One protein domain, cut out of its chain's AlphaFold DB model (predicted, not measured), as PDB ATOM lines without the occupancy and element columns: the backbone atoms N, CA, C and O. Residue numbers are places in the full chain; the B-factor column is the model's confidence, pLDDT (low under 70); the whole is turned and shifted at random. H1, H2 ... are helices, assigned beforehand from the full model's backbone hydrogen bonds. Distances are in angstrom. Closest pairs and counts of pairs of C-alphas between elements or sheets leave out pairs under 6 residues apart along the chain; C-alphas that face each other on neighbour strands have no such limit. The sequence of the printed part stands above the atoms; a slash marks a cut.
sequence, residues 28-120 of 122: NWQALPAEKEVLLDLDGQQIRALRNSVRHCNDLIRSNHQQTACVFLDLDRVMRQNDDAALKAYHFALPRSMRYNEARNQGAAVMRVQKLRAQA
ATOM      1  N   ASN A  28      43.585  31.909  -5.644       95.06
ATOM      2  CA  ASN A  28      43.051  31.828  -7.000       95.06
ATOM      3  C   ASN A  28      42.487  33.199  -7.412       95.06
ATOM      4  O   ASN A  28      41.306  33.490  -7.215       95.06
ATOM      5  N   TRP A  29      43.349  34.061  -7.956       96.00
ATOM      6  CA  TRP A  29      42.982  35.421  -8.360       96.00
ATOM      7  C   TRP A  29      41.937  35.447  -9.481       96.00
ATOM      8  O   TRP A  29      41.130  36.374  -9.528       96.00
ATOM      9  N   GLN A  30      41.899  34.422 -10.340       96.94
ATOM     10  CA  GLN A  30      40.913  34.300 -11.417       96.94
ATOM     11  C   GLN A  30      39.500  34.023 -10.887       96.94
ATOM     12  O   GLN A  30      38.528  34.440 -11.509       96.94
ATOM     13  N   ALA A  31      39.374  33.358  -9.733       97.00
ATOM     14  CA  ALA A  31      38.085  33.102  -9.092       97.00
ATOM     15  C   ALA A  31      37.482  34.345  -8.416       97.00
ATOM     16  O   ALA A  31      36.300  34.346  -8.083       97.00
ATOM     17  N   LEU A  32      38.270  35.404  -8.193       97.44
ATOM     18  CA  LEU A  32      37.758  36.628  -7.589       97.44
ATOM     19  C   LEU A  32      36.972  37.466  -8.614       97.44
ATOM     20  O   LEU A  32      37.458  37.672  -9.732       97.44
ATOM     21  N   PRO A  33      35.810  38.024  -8.239       96.69
ATOM     22  CA  PRO A  33      35.095  38.997  -9.062       96.69
ATOM     23  C   PRO A  33      35.841  40.340  -9.109       96.69
ATOM     24  O   PRO A  33      36.624  40.669  -8.212       96.69
ATOM     25  N   ALA A  34      35.615  41.122 -10.166       95.19
ATOM     26  CA  ALA A  34      36.200  42.460 -10.313       95.19
ATOM     27  C   ALA A  34      35.329  43.541  -9.648       95.19
ATOM     28  O   ALA A  34      35.822  44.598  -9.240       95.19
ATOM     29  N   GLU A  35      34.033  43.261  -9.550       96.75
ATOM     30  CA  GLU A  35      32.975  44.128  -9.065       96.75
ATOM     31  C   GLU A  35      33.073  44.294  -7.547       96.75
ATOM     32  O   GLU A  35      33.100  43.329  -6.777       96.75
ATOM     33  N   LYS A  36      33.091  45.549  -7.098       96.50
ATOM     34  CA  LYS A  36      33.243  45.893  -5.682       96.50
ATOM     35  C   LYS A  36      32.079  45.366  -4.844       96.50
ATOM     36  O   LYS A  36      32.281  44.918  -3.720       96.50
ATOM     37  N   GLU A  37      30.872  45.424  -5.385       97.19
ATOM     38  CA  GLU A  37      29.631  45.021  -4.731       97.19
ATOM     39  C   GLU A  37      29.620  43.514  -4.457       97.19
ATOM     40  O   GLU A  37      29.219  43.086  -3.376       97.19
ATOM     41  N   VAL A  38      30.147  42.711  -5.386       97.75
ATOM     42  CA  VAL A  38      30.268  41.258  -5.206       97.75
ATOM     43  C   VAL A  38      31.355  40.936  -4.177       97.75
ATOM     44  O   VAL A  38      31.155  40.092  -3.306       97.75
ATOM     45  N   LEU A  39      32.479  41.662  -4.189       98.25
ATOM     46  CA  LEU A  39      33.513  41.529  -3.155       98.25
ATOM     47  C   LEU A  39      33.008  41.917  -1.752       98.25
ATOM     48  O   LEU A  39      33.463  41.340  -0.764       98.25
ATOM     49  N   LEU A  40      32.082  42.875  -1.642       98.38
ATOM     50  CA  LEU A  40      31.430  43.226  -0.374       98.38
ATOM     51  C   LEU A  40      30.547  42.089   0.149       98.38
ATOM     52  O   LEU A  40      30.544  41.833   1.354       98.38
ATOM     53  N   ASP A  41      29.832  41.387  -0.733       98.38
ATOM     54  CA  ASP A  41      29.061  40.213  -0.321       98.38
ATOM     55  C   ASP A  41      29.976  39.071   0.142       98.38
ATOM     56  O   ASP A  41      29.752  38.509   1.218       98.38
ATOM     57  N   LEU A  42      31.069  38.802  -0.585       98.56
ATOM     58  CA  LEU A  42      32.085  37.827  -0.166       98.56
ATOM     59  C   LEU A  42      32.701  38.185   1.196       98.56
ATOM     60  O   LEU A  42      32.865  37.308   2.045       98.56
ATOM     61  N   ASP A  43      32.981  39.466   1.458       98.38
ATOM     62  CA  ASP A  43      33.430  39.923   2.778       98.38
ATOM     63  C   ASP A  43      32.389  39.632   3.865       98.38
ATOM     64  O   ASP A  43      32.725  39.104   4.928       98.38
ATOM     65  N   GLY A  44      31.115  39.913   3.581       98.38
ATOM     66  CA  GLY A  44      30.005  39.604   4.477       98.38
ATOM     67  C   GLY A  44      29.886  38.106   4.771       98.38
ATOM     68  O   GLY A  44      29.688  37.718   5.925       98.38
ATOM     69  N   GLN A  45      30.041  37.256   3.755       98.56
ATOM     70  CA  GLN A  45      30.075  35.800   3.902       98.56
ATOM     71  C   GLN A  45      31.266  35.344   4.759       98.56
ATOM     72  O   GLN A  45      31.088  34.554   5.691       98.56
ATOM     73  N   GLN A  46      32.456  35.898   4.519       98.50
ATOM     74  CA  GLN A  46      33.661  35.585   5.289       98.50
ATOM     75  C   GLN A  46      33.510  35.991   6.764       98.50
ATOM     76  O   GLN A  46      33.830  35.195   7.646       98.50
ATOM     77  N   ILE A  47      32.950  37.175   7.055       98.31
ATOM     78  CA  ILE A  47      32.661  37.624   8.430       98.31
ATOM     79  C   ILE A  47      31.650  36.704   9.117       98.31
ATOM     80  O   ILE A  47      31.807  36.388  10.299       98.31
ATOM     81  N   ARG A  48      30.606  36.255   8.406       98.38
ATOM     82  CA  ARG A  48      29.639  35.291   8.960       98.38
ATOM     83  C   ARG A  48      30.319  33.978   9.339       98.38
ATOM     84  O   ARG A  48      30.058  33.462  10.425       98.38
ATOM     85  N   ALA A  49      31.214  33.473   8.493       98.50
ATOM     86  CA  ALA A  49      31.994  32.280   8.798       98.50
ATOM     87  C   ALA A  49      32.939  32.494   9.992       98.50
ATOM     88  O   ALA A  49      32.936  31.673  10.907       98.50
ATOM     89  N   LEU A  50      33.656  33.625  10.051       98.56
ATOM     90  CA  LEU A  50      34.496  33.989  11.200       98.56
ATOM     91  C   LEU A  50      33.687  33.976  12.502       98.56
ATOM     92  O   LEU A  50      34.086  33.329  13.464       98.56
ATOM     93  N   ARG A  51      32.513  34.613  12.516       98.25
ATOM     94  CA  ARG A  51      31.607  34.623  13.677       98.25
ATOM     95  C   ARG A  51      31.168  33.229  14.105       98.25
ATOM     96  O   ARG A  51      31.003  32.975  15.296       98.25
ATOM     97  N   ASN A  52      30.954  32.321  13.156       98.38
ATOM     98  CA  ASN A  52      30.612  30.938  13.474       98.38
ATOM     99  C   ASN A  52      31.787  30.220  14.151       98.38
ATOM    100  O   ASN A  52      31.575  29.598  15.191       98.38
ATOM    101  N   SER A  53      33.009  30.384  13.642       98.44
ATOM    102  CA  SER A  53      34.224  29.846  14.271       98.44
ATOM    103  C   SER A  53      34.476  30.448  15.657       98.44
ATOM    104  O   SER A  53      34.807  29.729  16.594       98.44
ATOM    105  N   VAL A  54      34.247  31.753  15.834       98.31
ATOM    106  CA  VAL A  54      34.354  32.434  17.136       98.31
ATOM    107  C   VAL A  54      33.370  31.854  18.155       98.31
ATOM    108  O   VAL A  54      33.769  31.563  19.284       98.31
ATOM    109  N   ARG A  55      32.110  31.618  17.762       98.38
ATOM    110  CA  ARG A  55      31.119  30.947  18.625       98.38
ATOM    111  C   ARG A  55      31.507  29.505  18.930       98.38
ATOM    112  O   ARG A  55      31.417  29.102  20.083       98.38
ATOM    113  N   HIS A  56      31.958  28.752  17.928       98.12
ATOM    114  CA  HIS A  56      32.404  27.369  18.103       98.12
ATOM    115  C   HIS A  56      33.560  27.263  19.112       98.12
ATOM    116  O   HIS A  56      33.560  26.383  19.967       98.12
ATOM    117  N   CYS A  57      34.498  28.205  19.053       97.81
ATOM    118  CA  CYS A  57      35.670  28.270  19.921       97.81
ATOM    119  C   CYS A  57      35.455  29.038  21.234       97.81
ATOM    120  O   CYS A  57      36.394  29.154  22.022       97.81
ATOM    121  N   ASN A  58      34.256  29.582  21.461       97.44
ATOM    122  CA  ASN A  58      33.908  30.406  22.619       97.44
ATOM    123  C   ASN A  58      34.843  31.621  22.853       97.44
ATOM    124  O   ASN A  58      35.098  32.006  23.994       97.44
ATOM    125  N   ASP A  59      35.351  32.255  21.789       96.31
ATOM    126  CA  ASP A  59      36.252  33.426  21.873       96.31
ATOM    127  C   ASP A  59      35.494  34.762  21.752       96.31
ATOM    128  O   ASP A  59      35.853  35.649  20.985       96.31
ATOM    129  N   LEU A  60      34.395  34.901  22.495       95.19
ATOM    130  CA  LEU A  60      33.393  35.963  22.301       95.19
ATOM    131  C   LEU A  60      33.799  37.348  22.837       95.19
ATOM    132  O   LEU A  60      33.110  38.335  22.591       95.19
ATOM    133  N   ILE A  61      34.872  37.428  23.625       93.25
ATOM    134  CA  ILE A  61      35.248  38.644  24.374       93.25
ATOM    135  C   ILE A  61      36.066  39.614  23.507       93.25
ATOM    136  O   ILE A  61      36.216  40.791  23.836       93.25
ATOM    137  N   ARG A  62      36.630  39.129  22.400       91.12
ATOM    138  CA  ARG A  62      37.562  39.869  21.546       91.12
ATOM    139  C   ARG A  62      36.899  40.174  20.210       91.12
ATOM    140  O   ARG A  62      35.979  39.485  19.805       91.12
ATOM    141  N   SER A  63      37.395  41.193  19.519       92.19
ATOM    142  CA  SER A  63      37.034  41.463  18.121       92.19
ATOM    143  C   SER A  63      38.093  40.975  17.131       92.19
ATOM    144  O   SER A  63      37.827  40.865  15.939       92.19
ATOM    145  N   ASN A  64      39.312  40.709  17.608       96.06
ATOM    146  CA  ASN A  64      40.417  40.198  16.811       96.06
ATOM    147  C   ASN A  64      40.900  38.863  17.380       96.06
ATOM    148  O   ASN A  64      41.380  38.790  18.513       96.06
ATOM    149  N   HIS A  65      40.829  37.838  16.539       96.62
ATOM    150  CA  HIS A  65      41.040  36.436  16.886       96.62
ATOM    151  C   HIS A  65      42.298  35.857  16.231       96.62
ATOM    152  O   HIS A  65      42.518  34.649  16.244       96.62
ATOM    153  N   GLN A  66      43.167  36.700  15.658       93.94
ATOM    154  CA  GLN A  66      44.355  36.238  14.925       93.94
ATOM    155  C   GLN A  66      45.347  35.419  15.775       93.94
ATOM    156  O   GLN A  66      46.152  34.662  15.219       93.94
ATOM    157  N   GLN A  67      45.303  35.602  17.101       93.88
ATOM    158  CA  GLN A  67      46.117  34.894  18.096       93.88
ATOM    159  C   GLN A  67      45.383  33.696  18.725       93.88
ATOM    160  O   GLN A  67      45.982  32.949  19.494       93.88
ATOM    161  N   THR A  68      44.108  33.488  18.396       96.19
ATOM    162  CA  THR A  68      43.297  32.405  18.952       96.19
ATOM    163  C   THR A  68      43.381  31.185  18.039       96.19
ATOM    164  O   THR A  68      42.725  31.133  16.999       96.19
ATOM    165  N   ALA A  69      44.185  30.192  18.439       96.75
ATOM    166  CA  ALA A  69      44.453  28.978  17.658       96.75
ATOM    167  C   ALA A  69      43.192  28.278  17.153       96.75
ATOM    168  O   ALA A  69      43.089  28.003  15.960       96.75
ATOM    169  N   CYS A  70      42.221  28.058  18.040       97.94
ATOM    170  CA  CYS A  70      40.960  27.425  17.670       97.94
ATOM    171  C   CYS A  70      40.263  28.175  16.523       97.94
ATOM    172  O   CYS A  70      39.912  27.559  15.523       97.94
ATOM    173  N   VAL A  71      40.138  29.506  16.620       97.75
ATOM    174  CA  VAL A  71      39.384  30.306  15.642       97.75
ATOM    175  C   VAL A  71      40.059  30.304  14.278       97.75
ATOM    176  O   VAL A  71      39.391  30.060  13.276       97.75
ATOM    177  N   PHE A  72      41.369  30.568  14.211       95.19
ATOM    178  CA  PHE A  72      42.021  30.642  12.903       95.19
ATOM    179  C   PHE A  72      42.152  29.269  12.237       95.19
ATOM    180  O   PHE A  72      42.003  29.182  11.021       95.19
ATOM    181  N   LEU A  73      42.391  28.199  13.005       96.56
ATOM    182  CA  LEU A  73      42.446  26.843  12.457       96.56
ATOM    183  C   LEU A  73      41.073  26.392  11.952       96.56
ATOM    184  O   LEU A  73      40.988  25.818  10.866       96.56
ATOM    185  N   ASP A  74      40.011  26.671  12.709       98.19
ATOM    186  CA  ASP A  74      38.650  26.321  12.315       98.19
ATOM    187  C   ASP A  74      38.199  27.101  11.076       98.19
ATOM    188  O   ASP A  74      37.755  26.495  10.101       98.19
ATOM    189  N   LEU A  75      38.390  28.424  11.059       98.31
ATOM    190  CA  LEU A  75      37.989  29.249   9.923       98.31
ATOM    191  C   LEU A  75      38.753  28.872   8.649       98.31
ATOM    192  O   LEU A  75      38.139  28.722   7.593       98.31
ATOM    193  N   ASP A  76      40.073  28.683   8.733       97.12
ATOM    194  CA  ASP A  76      40.865  28.257   7.577       97.12
ATOM    195  C   ASP A  76      40.413  26.878   7.070       97.12
ATOM    196  O   ASP A  76      40.306  26.670   5.862       97.12
ATOM    197  N   ARG A  77      40.098  25.932   7.968       97.06
ATOM    198  CA  ARG A  77      39.542  24.622   7.591       97.06
ATOM    199  C   ARG A  77      38.209  24.773   6.856       97.06
ATOM    200  O   ARG A  77      38.056  24.190   5.784       97.06
ATOM    201  N   VAL A  78      37.278  25.557   7.402       97.31
ATOM    202  CA  VAL A  78      35.968  25.824   6.788       97.31
ATOM    203  C   VAL A  78      36.137  26.431   5.396       97.31
ATOM    204  O   VAL A  78      35.482  25.992   4.458       97.31
ATOM    205  N   MET A  79      37.053  27.386   5.232       97.44
ATOM    206  CA  MET A  79      37.300  28.036   3.942       97.44
ATOM    207  C   MET A  79      37.925  27.090   2.921       97.44
ATOM    208  O   MET A  79      37.509  27.092   1.767       97.44
ATOM    209  N   ARG A  80      38.865  26.222   3.323       95.19
ATOM    210  CA  ARG A  80      39.434  25.204   2.421       95.19
ATOM    211  C   ARG A  80      38.389  24.195   1.945       95.19
ATOM    212  O   ARG A  80      38.438  23.792   0.784       95.19
ATOM    213  N   GLN A  81      37.458  23.822   2.823       95.50
ATOM    214  CA  GLN A  81      36.372  22.877   2.544       95.50
ATOM    215  C   GLN A  81      35.170  23.515   1.835       95.50
ATOM    216  O   GLN A  81      34.254  22.796   1.457       95.50
ATOM    217  N   ASN A  82      35.154  24.838   1.659       95.94
ATOM    218  CA  ASN A  82      34.067  25.525   0.978       95.94
ATOM    219  C   ASN A  82      34.116  25.262  -0.539       95.94
ATOM    220  O   ASN A  82      35.196  25.299  -1.144       95.94
ATOM    221  N   ASP A  83      32.951  25.024  -1.139       96.50
ATOM    222  CA  ASP A  83      32.793  24.805  -2.581       96.50
ATOM    223  C   ASP A  83      32.832  26.117  -3.384       96.50
ATOM    224  O   ASP A  83      33.145  26.111  -4.574       96.50
ATOM    225  N   ASP A  84      32.579  27.260  -2.739       97.56
ATOM    226  CA  ASP A  84      32.700  28.578  -3.357       97.56
ATOM    227  C   ASP A  84      34.181  28.981  -3.477       97.56
ATOM    228  O   ASP A  84      34.845  29.402  -2.519       97.56
ATOM    229  N   ALA A  85      34.707  28.849  -4.696       97.00
ATOM    230  CA  ALA A  85      36.076  29.218  -5.030       97.00
ATOM    231  C   ALA A  85      36.354  30.720  -4.844       97.00
ATOM    232  O   ALA A  85      37.469  31.076  -4.453       97.00
ATOM    233  N   ALA A  86      35.367  31.589  -5.081       97.88
ATOM    234  CA  ALA A  86      35.515  33.033  -4.933       97.88
ATOM    235  C   ALA A  86      35.609  33.419  -3.453       97.88
ATOM    236  O   ALA A  86      36.494  34.185  -3.071       97.88
ATOM    237  N   LEU A  87      34.766  32.833  -2.598       98.38
ATOM    238  CA  LEU A  87      34.824  33.040  -1.148       98.38
ATOM    239  C   LEU A  87      36.144  32.536  -0.552       98.38
ATOM    240  O   LEU A  87      36.779  33.230   0.248       98.38
ATOM    241  N   LYS A  88      36.590  31.351  -0.978       97.69
ATOM    242  CA  LYS A  88      37.886  30.782  -0.585       97.69
ATOM    243  C   LYS A  88      39.040  31.700  -0.989       97.69
ATOM    244  O   LYS A  88      39.867  32.050  -0.146       97.69
ATOM    245  N   ALA A  89      39.069  32.140  -2.247       97.75
ATOM    246  CA  ALA A  89      40.081  33.069  -2.739       97.75
ATOM    247  C   ALA A  89      40.043  34.403  -1.979       97.75
ATOM    248  O   ALA A  89      41.090  34.918  -1.590       97.75
ATOM    249  N   TYR A  90      38.849  34.929  -1.686       98.44
ATOM    250  CA  TYR A  90      38.677  36.175  -0.940       98.44
ATOM    251  C   TYR A  90      39.286  36.078   0.460       98.44
ATOM    252  O   TYR A  90      40.082  36.930   0.860       98.44
ATOM    253  N   HIS A  91      38.975  35.004   1.189       98.00
ATOM    254  CA  HIS A  91      39.528  34.746   2.516       98.00
ATOM    255  C   HIS A  91      41.060  34.696   2.511       98.00
ATOM    256  O   HIS A  91      41.703  35.318   3.366       98.00
ATOM    257  N   PHE A  92      41.655  33.996   1.541       97.00
ATOM    258  CA  PHE A  92      43.108  33.858   1.464       97.00
ATOM    259  C   PHE A  92      43.821  35.107   0.929       97.00
ATOM    260  O   PHE A  92      44.942  35.379   1.361       97.00
ATOM    261  N   ALA A  93      43.151  35.933   0.119       97.25
ATOM    262  CA  ALA A  93      43.651  37.239  -0.318       97.25
ATOM    263  C   ALA A  93      43.770  38.255   0.833       97.25
ATOM    264  O   ALA A  93      44.595  39.176   0.785       97.25
ATOM    265  N   LEU A  94      42.954  38.109   1.883       97.38
ATOM    266  CA  LEU A  94      43.037  38.973   3.056       97.38
ATOM    267  C   LEU A  94      44.316  38.703   3.863       97.38
ATOM    268  O   LEU A  94      44.647  37.544   4.148       97.38
ATOM    269  N   PRO A  95      45.003  39.762   4.340       95.06
ATOM    270  CA  PRO A  95      46.073  39.596   5.308       95.06
ATOM    271  C   PRO A  95      45.510  39.061   6.628       95.06
ATOM    272  O   PRO A  95      44.365  39.338   7.002       95.06
ATOM    273  N   ARG A  96      46.355  38.352   7.382       93.69
ATOM    274  CA  ARG A  96      45.989  37.707   8.652       93.69
ATOM    275  C   ARG A  96      45.282  38.653   9.635       93.69
ATOM    276  O   ARG A  96      44.316  38.259  10.281       93.69
ATOM    277  N   SER A  97      45.732  39.906   9.696       92.56
ATOM    278  CA  SER A  97      45.191  40.952  10.574       92.56
ATOM    279  C   SER A  97      43.763  41.391  10.239       92.56
ATOM    280  O   SER A  97      43.079  41.935  11.101       92.56
ATOM    281  N   MET A  98      43.305  41.170   9.004       97.50
ATOM    282  CA  MET A  98      41.930  41.448   8.580       97.50
ATOM    283  C   MET A  98      41.079  40.182   8.621       97.50
ATOM    284  O   MET A  98      39.963  40.203   9.132       97.50
ATOM    285  N   ARG A  99      41.624  39.064   8.138       96.62
ATOM    286  CA  ARG A  99      40.933  37.773   8.032       96.62
ATOM    287  C   ARG A  99      40.252  37.328   9.332       96.62
ATOM    288  O   ARG A  99      39.157  36.780   9.280       96.62
ATOM    289  N   TYR A 100      40.885  37.596  10.474       97.94
ATOM    290  CA  TYR A 100      40.416  37.186  11.804       97.94
ATOM    291  C   TYR A 100      39.936  38.347  12.680       97.94
ATOM    292  O   TYR A 100      39.865  38.203  13.897       97.94
ATOM    293  N   ASN A 101      39.652  39.506  12.090       97.69
ATOM    294  CA  ASN A 101      39.154  40.671  12.810       97.69
ATOM    295  C   ASN A 101      37.699  40.946  12.415       97.69
ATOM    296  O   ASN A 101      37.431  41.363  11.288       97.69
ATOM    297  N   GLU A 102      36.775  40.734  13.352       96.12
ATOM    298  CA  GLU A 102      35.342  40.995  13.189       96.12
ATOM    299  C   GLU A 102      35.013  42.482  13.041       96.12
ATOM    300  O   GLU A 102      34.011  42.838  12.422       96.12
ATOM    301  N   ALA A 103      35.854  43.348  13.605       95.25
ATOM    302  CA  ALA A 103      35.700  44.798  13.579       95.25
ATOM    303  C   ALA A 103      36.539  45.456  12.469       95.25
ATOM    304  O   ALA A 103      36.820  46.656  12.523       95.25
ATOM    305  N   ARG A 104      36.996  44.684  11.469       96.00
ATOM    306  CA  ARG A 104      37.769  45.244  10.355       96.00
ATOM    307  C   ARG A 104      36.944  46.256   9.558       96.00
ATOM    308  O   ARG A 104      35.733  46.120   9.403       96.00
ATOM    309  N   ASN A 105      37.624  47.234   8.964       96.94
ATOM    310  CA  ASN A 105      37.002  48.104   7.972       96.94
ATOM    311  C   ASN A 105      36.784  47.314   6.667       96.94
ATOM    312  O   ASN A 105      37.728  47.085   5.910       96.94
ATOM    313  N   GLN A 106      35.536  46.909   6.423       96.12
ATOM    314  CA  GLN A 106      35.123  46.148   5.241       96.12
ATOM    315  C   GLN A 106      35.492  46.856   3.927       96.12
ATOM    316  O   GLN A 106      36.033  46.232   3.016       96.12
ATOM    317  N   GLY A 107      35.272  48.171   3.832       96.06
ATOM    318  CA  GLY A 107      35.615  48.937   2.631       96.06
ATOM    319  C   GLY A 107      37.113  48.890   2.322       96.06
ATOM    320  O   GLY A 107      37.505  48.670   1.178       96.06
ATOM    321  N   ALA A 108      37.958  49.026   3.347       97.00
ATOM    322  CA  ALA A 108      39.408  48.919   3.200       97.00
ATOM    323  C   ALA A 108      39.856  47.501   2.805       97.00
ATOM    324  O   ALA A 108      40.758  47.354   1.978       97.00
ATOM    325  N   ALA A 109      39.219  46.465   3.359       97.75
ATOM    326  CA  ALA A 109      39.488  45.071   3.014       97.75
ATOM    327  C   ALA A 109      39.161  44.785   1.538       97.75
ATOM    328  O   ALA A 109      40.016  44.294   0.800       97.75
ATOM    329  N   VAL A 110      37.971  45.183   1.079       97.94
ATOM    330  CA  VAL A 110      37.537  45.009  -0.315       97.94
ATOM    331  C   VAL A 110      38.420  45.780  -1.291       97.94
ATOM    332  O   VAL A 110      38.907  45.187  -2.250       97.94
ATOM    333  N   MET A 111      38.697  47.064  -1.039       97.69
ATOM    334  CA  MET A 111      39.569  47.857  -1.921       97.69
ATOM    335  C   MET A 111      40.968  47.246  -2.040       97.69
ATOM    336  O   MET A 111      41.569  47.260  -3.112       97.69
ATOM    337  N   ARG A 112      41.489  46.677  -0.945       97.38
ATOM    338  CA  ARG A 112      42.768  45.971  -0.964       97.38
ATOM    339  C   ARG A 112      42.709  44.728  -1.850       97.38
ATOM    340  O   ARG A 112      43.593  44.570  -2.686       97.38
ATOM    341  N   VAL A 113      41.715  43.857  -1.665       97.75
ATOM    342  CA  VAL A 113      41.577  42.626  -2.467       97.75
ATOM    343  C   VAL A 113      41.394  42.969  -3.944       97.75
ATOM    344  O   VAL A 113      42.071  42.388  -4.785       97.75
ATOM    345  N   GLN A 114      40.566  43.969  -4.253       97.56
ATOM    346  CA  GLN A 114      40.350  44.444  -5.618       97.56
ATOM    347  C   GLN A 114      41.660  44.910  -6.272       97.56
ATOM    348  O   GLN A 114      41.967  44.507  -7.393       97.56
ATOM    349  N   LYS A 115      42.472  45.698  -5.553       97.25
ATOM    350  CA  LYS A 115      43.790  46.139  -6.028       97.25
ATOM    351  C   LYS A 115      44.744  44.965  -6.265       97.25
ATOM    352  O   LYS A 115      45.395  44.924  -7.301       97.25
ATOM    353  N   LEU A 116      44.840  44.029  -5.317       97.00
ATOM    354  CA  LEU A 116      45.735  42.870  -5.431       97.00
ATOM    355  C   LEU A 116      45.341  41.962  -6.597       97.00
ATOM    356  O   LEU A 116      46.206  41.501  -7.330       97.00
ATOM    357  N   ARG A 117      44.037  41.761  -6.802       97.12
ATOM    358  CA  ARG A 117      43.515  41.022  -7.950       97.12
ATOM    359  C   ARG A 117      43.914  41.680  -9.268       97.12
ATOM    360  O   ARG A 117      44.375  40.973 -10.151       97.12
ATOM    361  N   ALA A 118      43.736  42.997  -9.405       96.25
ATOM    362  CA  ALA A 118      44.133  43.712 -10.621       96.25
ATOM    363  C   ALA A 118      45.629  43.509 -10.913       96.25
ATOM    364  O   ALA A 118      45.982  43.069 -11.995       96.25
ATOM    365  N   GLN A 119      46.481  43.683  -9.901       96.56
ATOM    366  CA  GLN A 119      47.929  43.481 -10.024       96.56
ATOM    367  C   GLN A 119      48.341  42.044 -10.370       96.56
ATOM    368  O   GLN A 119      49.409  41.842 -10.930       96.56
ATOM    369  N   ALA A 120      47.547  41.046  -9.977       95.75
ATOM    370  CA  ALA A 120      47.852  39.640 -10.218       95.75
ATOM    371  C   ALA A 120      47.363  39.127 -11.584       95.75
ATOM    372  O   ALA A 120      47.764  38.038 -11.990       95.75
TER     373      ALA A 120
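AT A GLANCE: This is residues 28 to 120 of the 122 residues of an uncharacterized protein of Rhodobiaceae bacterium (UniProt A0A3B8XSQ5). One long helix, H1, runs along one side of the domain near its longest axis, and H2, H3 and H5 pack crosswise on it, with H2 toward its last residues and H5 toward its first. Short H4 lies near H3 and packs on no other helix closely, and a long loop, residues 57 to 68, leads from H1 back to H2. The printed part has 93 residues with five named helices, H1 to H5 in order, and no named strand: all helix. It is compact, with a radius of gyration of the C-alphas of 12.5 A and spans of 36 by 26 by 18 A.

HOW THE PARTS SIT: H1, residues 36 to 56, touches H2, residues 69 to 80, with residues 49 to 56 alone, at a steep tilt of 46 degrees, opposite ways; the closest C-alphas, of Ser 53 and Val 71, are 5.4 A apart. With residues 39 to 46 alone H1 touches H3, residues 85 to 93, about perpendicular at 78 degrees; the closest C-alphas are those of Leu 42 and Leu 87, 5.6 A. H2 and H3 form a helical hairpin at 38 degrees, closest at the C-alphas of Met 79 and Lys 88, 5.3 A. H4, residues 96 to 99, is close to H3 but not clearly touching. H5, residues 106 to 120, touches H1; the closest C-alphas are those of Leu 39 and Val 110, 6.0 A. Every O i to N i+4 pair is within hydrogen-bond range in H1, H2, H3 and H5; H4 is too short for one, and its single O i to N i+3 pair is not within range.

IN THESE COORDINATES: H1 begins at C-alpha 36 (33.243, 45.893, -5.682) and is 30.2 A long. H2 measures 16.5 A, H3 12.0 A and H4 5.1 A. H5, 21.1 A, ends at C-alpha 120 (47.852, 39.640, -10.218).

THE WHOLE: The farthest C-alphas, of Asn 58 and Gln 119, are 37.9 A apart. The printed part has no cut, the link from H1 to H2 is long, and no printed residue is under 70 in pLDDT.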